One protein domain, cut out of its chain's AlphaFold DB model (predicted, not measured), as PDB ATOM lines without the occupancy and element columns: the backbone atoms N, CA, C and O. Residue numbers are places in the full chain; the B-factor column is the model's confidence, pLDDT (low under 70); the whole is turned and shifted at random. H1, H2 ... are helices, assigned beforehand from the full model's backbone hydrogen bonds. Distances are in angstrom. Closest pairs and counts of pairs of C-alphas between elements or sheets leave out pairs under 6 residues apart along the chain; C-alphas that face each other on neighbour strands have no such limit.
ATOM      1  N   GLN A  43       2.818  36.763   5.324       88.06
ATOM      2  CA  GLN A  43       4.185  36.311   5.584       88.06
ATOM      3  C   GLN A  43       5.199  37.048   4.699       88.06
ATOM      4  O   GLN A  43       6.241  37.484   5.183       88.06
ATOM      5  N   GLU A  44       4.858  37.286   3.437       91.38
ATOM      6  CA  GLU A  44       5.692  38.025   2.484       91.38
ATOM      7  C   GLU A  44       5.893  39.463   2.953       91.38
ATOM      8  O   GLU A  44       7.007  39.989   2.937       91.38
ATOM      9  N   GLN A  45       4.821  40.092   3.442       91.31
ATOM     10  CA  GLN A  45       4.915  41.415   4.031       91.31
ATOM     11  C   GLN A  45       5.848  41.388   5.245       91.31
ATOM     12  O   GLN A  45       6.692  42.272   5.368       91.31
ATOM     13  N   LYS A  46       5.727  40.425   6.167       89.00
ATOM     14  CA  LYS A  46       6.620  40.331   7.343       89.00
ATOM     15  C   LYS A  46       8.090  40.268   6.930       89.00
ATOM     16  O   LYS A  46       8.855  41.120   7.372       89.00
ATOM     17  N   VAL A  47       8.433  39.375   6.005       91.00
ATOM     18  CA  VAL A  47       9.802  39.226   5.482       91.00
ATOM     19  C   VAL A  47      10.295  40.517   4.817       91.00
ATOM     20  O   VAL A  47      11.427  40.945   5.037       91.00
ATOM     21  N   ALA A  48       9.444  41.194   4.039       93.50
ATOM     22  CA  ALA A  48       9.814  42.457   3.401       93.50
ATOM     23  C   ALA A  48      10.114  43.572   4.422       93.50
ATOM     24  O   ALA A  48      11.091  44.304   4.261       93.50
ATOM     25  N   ALA A  49       9.309  43.685   5.487       92.25
ATOM     26  CA  ALA A  49       9.570  44.654   6.558       92.25
ATOM     27  C   ALA A  49      10.825  44.311   7.353       92.25
ATOM     28  O   ALA A  49      11.578  45.217   7.688       92.25
ATOM     29  N   GLU A  50      11.060  43.032   7.639       92.12
ATOM     30  CA  GLU A  50      12.269  42.583   8.325       92.12
ATOM     31  C   GLU A  50      13.521  42.971   7.537       92.12
ATOM     32  O   GLU A  50      14.426  43.599   8.083       92.12
ATOM     33  N   LYS A  51      13.534  42.705   6.226       93.69
ATOM     34  CA  LYS A  51      14.647  43.089   5.349       93.69
ATOM     35  C   LYS A  51      14.869  44.603   5.340       93.69
ATOM     36  O   LYS A  51      16.009  45.055   5.437       93.69
ATOM     37  N   GLN A  52      13.795  45.386   5.244       95.75
ATOM     38  CA  GLN A  52      13.875  46.848   5.280       95.75
ATOM     39  C   GLN A  52      14.389  47.363   6.635       95.75
ATOM     40  O   GLN A  52      15.206  48.287   6.679       95.75
ATOM     41  N   ALA A  53      13.931  46.772   7.739       95.31
ATOM     42  CA  ALA A  53      14.367  47.126   9.083       95.31
ATOM     43  C   ALA A  53      15.851  46.805   9.277       95.31
ATOM     44  O   ALA A  53      16.596  47.667   9.735       95.31
ATOM     45  N   LEU A  54      16.300  45.624   8.844       94.56
ATOM     46  CA  LEU A  54      17.704  45.221   8.898       94.56
ATOM     47  C   LEU A  54      18.598  46.196   8.125       94.56
ATOM     48  O   LEU A  54      19.625  46.629   8.643       94.56
ATOM     49  N   GLN A  55      18.194  46.597   6.916       94.75
ATOM     50  CA  GLN A  55      18.934  47.592   6.131       94.75
ATOM     51  C   GLN A  55      19.002  48.949   6.837       94.75
ATOM     52  O   GLN A  55      20.064  49.563   6.895       94.75
ATOM     53  N   SER A  56      17.883  49.398   7.406       95.12
ATOM     54  CA  SER A  56      17.824  50.663   8.146       95.12
ATOM     55  C   SER A  56      18.739  50.629   9.371       95.12
ATOM     56  O   SER A  56      19.439  51.592   9.657       95.12
ATOM     57  N   LEU A  57      18.769  49.496  10.066       93.25
ATOM     58  CA  LEU A  57      19.524  49.302  11.293       93.25
ATOM     59  C   LEU A  57      21.032  49.177  11.043       93.25
ATOM     60  O   LEU A  57      21.832  49.717  11.805       93.25
ATOM     61  N   MET A  58      21.418  48.567   9.919       93.38
ATOM     62  CA  MET A  58      22.791  48.629   9.411       93.38
ATOM     63  C   MET A  58      23.216  50.055   9.068       93.38
ATOM     64  O   MET A  58      24.344  50.425   9.372       93.38
ATOM     65  N   GLY A  59      22.318  50.875   8.515       90.06
ATOM     66  CA  GLY A  59      22.604  52.275   8.183       90.06
ATOM     67  C   GLY A  59      22.785  53.206   9.389       90.06
ATOM     68  O   GLY A  59      23.303  54.307   9.227       90.06
ATOM     69  N   ILE A  60      22.370  52.789  10.590       90.56
ATOM     70  CA  ILE A  60      22.572  53.553  11.833       90.56
ATOM     71  C   ILE A  60      23.954  53.264  12.439       90.56
ATOM     72  O   ILE A  60      24.458  54.050  13.244       90.56
ATOM     73  N   LEU A  61      24.572  52.134  12.082       88.25
ATOM     74  CA  LEU A  61      25.809  51.698  12.711       88.25
ATOM     75  C   LEU A  61      26.996  52.555  12.232       88.25
ATOM     76  O   LEU A  61      27.171  52.719  11.027       88.25
ATOM     77  N   PRO A  62      27.839  53.080  13.139       90.69
ATOM     78  CA  PRO A  62      29.033  53.819  12.742       90.69
ATOM     79  C   PRO A  62      30.031  52.929  11.993       90.69
ATOM     80  O   PRO A  62      30.241  51.775  12.379       90.69
ATOM     81  N   ASP A  63      30.735  53.494  11.008       89.44
ATOM     82  CA  ASP A  63      31.735  52.772  10.202       89.44
ATOM     83  C   ASP A  63      32.822  52.103  11.055       89.44
ATOM     84  O   ASP A  63      33.293  51.015  10.735       89.44
ATOM     85  N   THR A  64      33.189  52.716  12.182       90.19
ATOM     86  CA  THR A  64      34.167  52.161  13.125       90.19
ATOM     87  C   THR A  64      33.699  50.839  13.726       90.19
ATOM     88  O   THR A  64      34.479  49.896  13.820       90.19
ATOM     89  N   VAL A  65      32.421  50.726  14.091       88.31
ATOM     90  CA  VAL A  65      31.852  49.497  14.662       88.31
ATOM     91  C   VAL A  65      31.817  48.399  13.604       88.31
ATOM     92  O   VAL A  65      32.213  47.268  13.882       88.31
ATOM     93  N   VAL A  66      31.408  48.747  12.382       90.19
ATOM     94  CA  VAL A  66      31.364  47.816  11.247       90.19
ATOM     95  C   VAL A  66      32.765  47.317  10.883       90.19
ATOM     96  O   VAL A  66      32.931  46.132  10.605       90.19
ATOM     97  N   GLN A  67      33.781  48.181  10.926       90.62
ATOM     98  CA  GLN A  67      35.169  47.794  10.658       90.62
ATOM     99  C   GLN A  67      35.748  46.864  11.730       90.62
ATOM    100  O   GLN A  67      36.496  45.950  11.392       90.62
ATOM    101  N   ILE A  68      35.412  47.075  13.005       92.00
ATOM    102  CA  ILE A  68      35.954  46.268  14.110       92.00
ATOM    103  C   ILE A  68      35.265  44.898  14.187       92.00
ATOM    104  O   ILE A  68      35.933  43.888  14.397       92.00
ATOM    105  N   LEU A  69      33.936  44.847  14.036       89.88
ATOM    106  CA  LEU A  69      33.157  43.608  14.189       89.88
ATOM    107  C   LEU A  69      32.976  42.841  12.871       89.88
ATOM    108  O   LEU A  69      32.759  41.629  12.896       89.88
ATOM    109  N   GLY A  70      33.064  43.528  11.734       92.25
ATOM    110  CA  GLY A  70      32.732  42.996  10.417       92.25
ATOM    111  C   GLY A  70      31.231  43.057  10.115       92.25
ATOM    112  O   GLY A  70      30.383  42.813  10.978       92.25
ATOM    113  N   VAL A  71      30.902  43.341   8.851       91.25
ATOM    114  CA  VAL A  71      29.518  43.499   8.363       91.25
ATOM    115  C   VAL A  71      28.674  42.257   8.655       91.25
ATOM    116  O   VAL A  71      27.571  42.381   9.183       91.25
ATOM    117  N   ASP A  72      29.209  41.062   8.395       92.75
ATOM    118  CA  ASP A  72      28.476  39.802   8.562       92.75
ATOM    119  C   ASP A  72      28.055  39.569  10.016       92.75
ATOM    120  O   ASP A  72      26.937  39.136  10.297       92.75
ATOM    121  N   LYS A  73      28.937  39.893  10.972       92.81
ATOM    122  CA  LYS A  73      28.649  39.736  12.403       92.81
ATOM    123  C   LYS A  73      27.578  40.719  12.846       92.81
ATOM    124  O   LYS A  73      26.633  40.311  13.512       92.81
ATOM    125  N   CYS A  74      27.688  41.981  12.437       92.88
ATOM    126  CA  CYS A  74      26.689  42.993  12.762       92.88
ATOM    127  C   CYS A  74      25.324  42.659  12.137       92.88
ATOM    128  O   CYS A  74      24.295  42.803  12.798       92.88
ATOM    129  N   GLN A  75      25.308  42.163  10.899       93.56
ATOM    130  CA  GLN A  75      24.088  41.728  10.230       93.56
ATOM    131  C   GLN A  75      23.423  40.563  10.971       93.56
ATOM    132  O   GLN A  75      22.219  40.611  11.224       93.56
ATOM    133  N   LEU A  76      24.198  39.546  11.363       94.69
ATOM    134  CA  LEU A  76      23.700  38.416  12.150       94.69
ATOM    135  C   LEU A  76      23.161  38.865  13.513       94.69
ATOM    136  O   LEU A  76      22.079  38.436  13.911       94.69
ATOM    137  N   SER A  77      23.868  39.758  14.210       93.88
ATOM    138  CA  SER A  77      23.412  40.303  15.493       93.88
ATOM    139  C   SER A  77      22.068  41.015  15.359       93.88
ATOM    140  O   SER A  77      21.158  40.757  16.144       93.88
ATOM    141  N   TRP A  78      21.905  41.868  14.348       94.81
ATOM    142  CA  TRP A  78      20.628  42.539  14.125       94.81
ATOM    143  C   TRP A  78      19.524  41.603  13.659       94.81
ATOM    144  O   TRP A  78      18.381  41.795  14.063       94.81
ATOM    145  N   SER A  79      19.849  40.578  12.872       93.50
ATOM    146  CA  SER A  79      18.892  39.532  12.505       93.50
ATOM    147  C   SER A  79      18.334  38.839  13.749       93.50
ATOM    148  O   SER A  79      17.124  38.686  13.858       93.50
ATOM    149  N   LEU A  80      19.189  38.497  14.717       93.69
ATOM    150  CA  LEU A  80      18.765  37.867  15.972       93.69
ATOM    151  C   LEU A  80      17.889  38.803  16.821       93.69
ATOM    152  O   LEU A  80      16.880  38.383  17.388       93.69
ATOM    153  N   VAL A  81      18.254  40.087  16.898       93.00
ATOM    154  CA  VAL A  81      17.436  41.099  17.586       93.00
ATOM    155  C   VAL A  81      16.065  41.223  16.918       93.00
ATOM    156  O   VAL A  81      15.047  41.222  17.607       93.00
ATOM    157  N   LEU A  82      16.014  41.291  15.584       92.31
ATOM    158  CA  LEU A  82      14.758  41.359  14.838       92.31
ATOM    159  C   LEU A  82      13.916  40.094  15.024       92.31
ATOM    160  O   LEU A  82      12.713  40.214  15.226       92.31
ATOM    161  N   GLU A  83      14.527  38.911  15.025       91.25
ATOM    162  CA  GLU A  83      13.845  37.640  15.286       91.25
ATOM    163  C   GLU A  83      13.208  37.615  16.684       91.25
ATOM    164  O   GLU A  83      12.049  37.228  16.841       91.25
ATOM    165  N   SER A  84      13.914  38.117  17.701       90.50
ATOM    166  CA  SER A  84      13.354  38.275  19.049       90.50
ATOM    167  C   SER A  84      12.141  39.213  19.052       90.50
ATOM    168  O   SER A  84      11.096  38.881  19.617       90.50
ATOM    169  N   LEU A  85      12.233  40.335  18.330       89.25
ATOM    170  CA  LEU A  85      11.141  41.301  18.170       89.25
ATOM    171  C   LEU A  85       9.980  40.786  17.307       89.25
ATOM    172  O   LEU A  85       8.942  41.443  17.237       89.25
ATOM    173  N   GLN A  86      10.094  39.634  16.647       88.62
ATOM    174  CA  GLN A  86       8.967  39.022  15.939       88.62
ATOM    175  C   GLN A  86       8.059  38.198  16.863       88.62
ATOM    176  O   GLN A  86       6.968  37.806  16.442       88.62
ATOM    177  N   GLN A  87       8.453  37.961  18.121       90.19
ATOM    178  CA  GLN A  87       7.697  37.122  19.049       90.19
ATOM    179  C   GLN A  87       6.555  37.900  19.733       90.19
ATOM    180  O   GLN A  87       6.795  38.730  20.612       90.19
ATOM    181  N   PRO A  88       5.276  37.618  19.407       88.62
ATOM    182  CA  PRO A  88       4.154  38.438  19.864       88.62
ATOM    183  C   PRO A  88       3.929  38.371  21.380       88.62
ATOM    184  O   PRO A  88       3.497  39.354  21.974       88.62
ATOM    185  N   LEU A  89       4.224  37.232  22.016       90.75
ATOM    186  CA  LEU A  89       4.064  37.063  23.463       90.75
ATOM    187  C   LEU A  89       5.099  37.873  24.249       90.75
ATOM    188  O   LEU A  89       4.725  38.571  25.191       90.75
ATOM    189  N   ILE A  90       6.367  37.826  23.825       90.75
ATOM    190  CA  ILE A  90       7.447  38.619  24.428       90.75
ATOM    191  C   ILE A  90       7.146  40.103  24.258       90.75
ATOM    192  O   ILE A  90       7.152  40.845  25.237       90.75
ATOM    193  N   ASN A  91       6.789  40.525  23.044       91.88
ATOM    194  CA  ASN A  91       6.455  41.921  22.775       91.88
ATOM    195  C   ASN A  91       5.282  42.405  23.628       91.88
ATOM    196  O   ASN A  91       5.316  43.520  24.139       91.88
ATOM    197  N   ARG A  92       4.248  41.573  23.810       92.88
ATOM    198  CA  ARG A  92       3.104  41.922  24.660       92.88
ATOM    199  C   ARG A  92       3.540  42.158  26.101       92.88
ATOM    200  O   ARG A  92       3.107  43.129  26.710       92.88
ATOM    201  N   HIS A  93       4.385  41.281  26.637       95.06
ATOM    202  CA  HIS A  93       4.908  41.445  27.988       95.06
ATOM    203  C   HIS A  93       5.772  42.706  28.108       95.06
ATOM    204  O   HIS A  93       5.547  43.507  29.009       95.06
ATOM    205  N   LEU A  94       6.669  42.933  27.147       93.69
ATOM    206  CA  LEU A  94       7.520  44.119  27.087       93.69
ATOM    207  C   LEU A  94       6.705  45.421  27.083       93.69
ATOM    208  O   LEU A  94       7.052  46.358  27.795       93.69
ATOM    209  N   ILE A  95       5.596  45.471  26.339       93.44
ATOM    210  CA  ILE A  95       4.699  46.636  26.313       93.44
ATOM    211  C   ILE A  95       4.066  46.889  27.683       93.44
ATOM    212  O   ILE A  95       4.017  48.038  28.111       93.44
ATOM    213  N   TYR A  96       3.599  45.847  28.375       93.44
ATOM    214  CA  TYR A  96       3.032  46.015  29.715       93.44
ATOM    215  C   TYR A  96       4.084  46.475  30.726       93.44
ATOM    216  O   TYR A  96       3.825  47.421  31.455       93.44
ATOM    217  N   CYS A  97       5.294  45.912  30.696       94.44
ATOM    218  CA  CYS A  97       6.379  46.370  31.566       94.44
ATOM    219  C   CYS A  97       6.761  47.834  31.302       94.44
ATOM    220  O   CYS A  97       6.973  48.595  32.239       94.44
ATOM    221  N   LEU A  98       6.835  48.254  30.033       94.12
ATOM    222  CA  LEU A  98       7.073  49.660  29.692       94.12
ATOM    223  C   LEU A  98       5.945  50.562  30.194       94.12
ATOM    224  O   LEU A  98       6.209  51.665  30.664       94.12
ATOM    225  N   TRP A  99       4.700  50.101  30.090       91.88
ATOM    226  CA  TRP A  99       3.545  50.836  30.585       91.88
ATOM    227  C   TRP A  99       3.589  51.013  32.104       91.88
ATOM    228  O   TRP A  99       3.375  52.125  32.572       91.88
ATOM    229  N   ASP A 100       3.943  49.965  32.850       92.62
ATOM    230  CA  ASP A 100       4.100  50.035  34.307       92.62
ATOM    231  C   ASP A 100       5.167  51.069  34.705       92.62
ATOM    232  O   ASP A 100       4.906  51.915  35.557       92.62
ATOM    233  N   ILE A 101       6.318  51.094  34.018       93.75
ATOM    234  CA  ILE A 101       7.386  52.087  34.256       93.75
ATOM    235  C   ILE A 101       6.904  53.516  33.957       93.75
ATOM    236  O   ILE A 101       7.213  54.452  34.694       93.75
ATOM    237  N   ILE A 102       6.162  53.710  32.861       89.75
ATOM    238  CA  ILE A 102       5.618  55.028  32.502       89.75
ATOM    239  C   ILE A 102       4.613  55.490  33.556       89.75
ATOM    240  O   ILE A 102       4.654  56.650  33.959       89.75
ATOM    241  N   LEU A 103       3.717  54.603  33.995       89.25
ATOM    242  CA  LEU A 103       2.740  54.919  35.032       89.25
ATOM    243  C   LEU A 103       3.419  55.265  36.356       89.25
ATOM    244  O   LEU A 103       3.042  56.264  36.960       89.25
ATOM    245  N   GLU A 104       4.441  54.511  36.761       90.69
ATOM    246  CA  GLU A 104       5.242  54.811  37.953       90.69
ATOM    247  C   GLU A 104       5.885  56.200  37.853       90.69
ATOM    248  O   GLU A 104       5.792  56.999  38.783       90.69
ATOM    249  N   PHE A 105       6.469  56.542  36.701       85.12
ATOM    250  CA  PHE A 105       7.058  57.863  36.490       85.12
ATOM    251  C   PHE A 105       6.015  58.992  36.533       85.12
ATOM    252  O   PHE A 105       6.264  60.043  37.126       85.12
ATOM    253  N   LEU A 106       4.849  58.797  35.910       84.81
ATOM    254  CA  LEU A 106       3.774  59.794  35.890       84.81
ATOM    255  C   LEU A 106       3.157  60.008  37.279       84.81
ATOM    256  O   LEU A 106       2.907  61.153  37.649       84.81
ATOM    257  N   ASP A 107       2.951  58.940  38.048       75.38
ATOM    258  CA  ASP A 107       2.445  59.009  39.426       75.38
ATOM    259  C   ASP A 107       3.433  59.753  40.340       75.38
ATOM    260  O   ASP A 107       3.064  60.682  41.061       75.38
ATOM    261  N   LEU A 108       4.733  59.458  40.203       59.56
ATOM    262  CA  LEU A 108       5.791  60.169  40.925       59.56
ATOM    263  C   LEU A 108       5.860  61.660  40.546       59.56
ATOM    264  O   LEU A 108       6.136  62.508  41.394       59.56
ATOM    265  N   SER A 109       5.576  61.991  39.282       58.97
ATOM    266  CA  SER A 109       5.535  63.375  38.788       58.97
ATOM    267  C   SER A 109       4.408  64.187  39.431       58.97
ATOM    268  O   SER A 109       4.593  65.370  39.702       58.97
ATOM    269  N   ALA A 110       3.258  63.561  39.700       59.94
ATOM    270  CA  ALA A 110       2.117  64.224  40.327       59.94
ATOM    271  C   ALA A 110       2.370  64.540  41.814       59.94
ATOM    272  O   ALA A 110       1.951  65.586  42.304       59.94
ATOM    273  N   SER A 111       3.111  63.683  42.526       57.44
ATOM    274  CA  SER A 111       3.413  63.882  43.954       57.44
ATOM    275  C   SER A 111       4.432  65.005  44.220       57.44
ATOM    276  O   SER A 111       4.368  65.674  45.255       57.44
ATOM    277  N   VAL A 112       5.348  65.273  43.278       57.19
ATOM    278  CA  VAL A 112       6.352  66.348  43.414       57.19
ATOM    279  C   VAL A 112       5.705  67.739  43.457       57.19
ATOM    280  O   VAL A 112       6.227  68.633  44.128       57.19
ATOM    281  N   GLU A 113       4.549  67.929  42.818       55.44
ATOM    282  CA  GLU A 113       3.838  69.214  42.846       55.44
ATOM    283  C   GLU A 113       3.107  69.465  44.179       55.44
ATOM    284  O   GLU A 113       2.970  70.617  44.594       55.44
TER     285      GLU A 113
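What this domain is: This is residues 43 to 113 of the 135 residues of the protein "Nexin_C domain-containing protein" of Myotis lucifugus (UniProt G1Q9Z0). The longest helix, H4, is a free arm that makes a corner with H3 near Leu 85 and Asn 91, away from a small body in which H1 and H3 cross and the short H2 sits at the turn between them. The printed part has 71 residues with four named helices, H1 to H4 in chain order, and no named strand: all helix. It is extended, radius of gyration of the C-alphas 17.5 A, spanning 50 by 34 by 15 A.

Where its parts are: H4, residues 88 to 113, is 38.4 A long and ends at C-alpha 113 (3.838, 69.214, 42.846). H3 holds residues 71 to 85, 20.9 A, H2 residues 63 to 69, and H1 residues 43 to 60, 26.0 A, from C-alpha 43 (4.185, 36.311, 5.584).

How they stand to each other: H4 is close to but not clearly touching H3, about perpendicular at 79 degrees; the closest C-alphas, of Leu 85 and Asn 91, are 6.6 A apart. H3 touches H1, with residues 50 to 58 of H1 alone, at a steep tilt of 50 degrees, opposite ways; the closest C-alphas are those of Leu 54 and Trp 78, 6.6 A. H2 is close to but not clearly touching H3, closest at the C-alphas of Val 66 and Cys 74, 6.9 A. H4 is apart from H1 and H2. In H1, H2 and H3 every O i to N i+4 pair is within hydrogen-bond range, in H4 21 of 22.

The domain as a whole: Residues 87 to 113 stand free. The printed part has no cut, its three links are tight, and pLDDT is under 70 at residues 108 to 113.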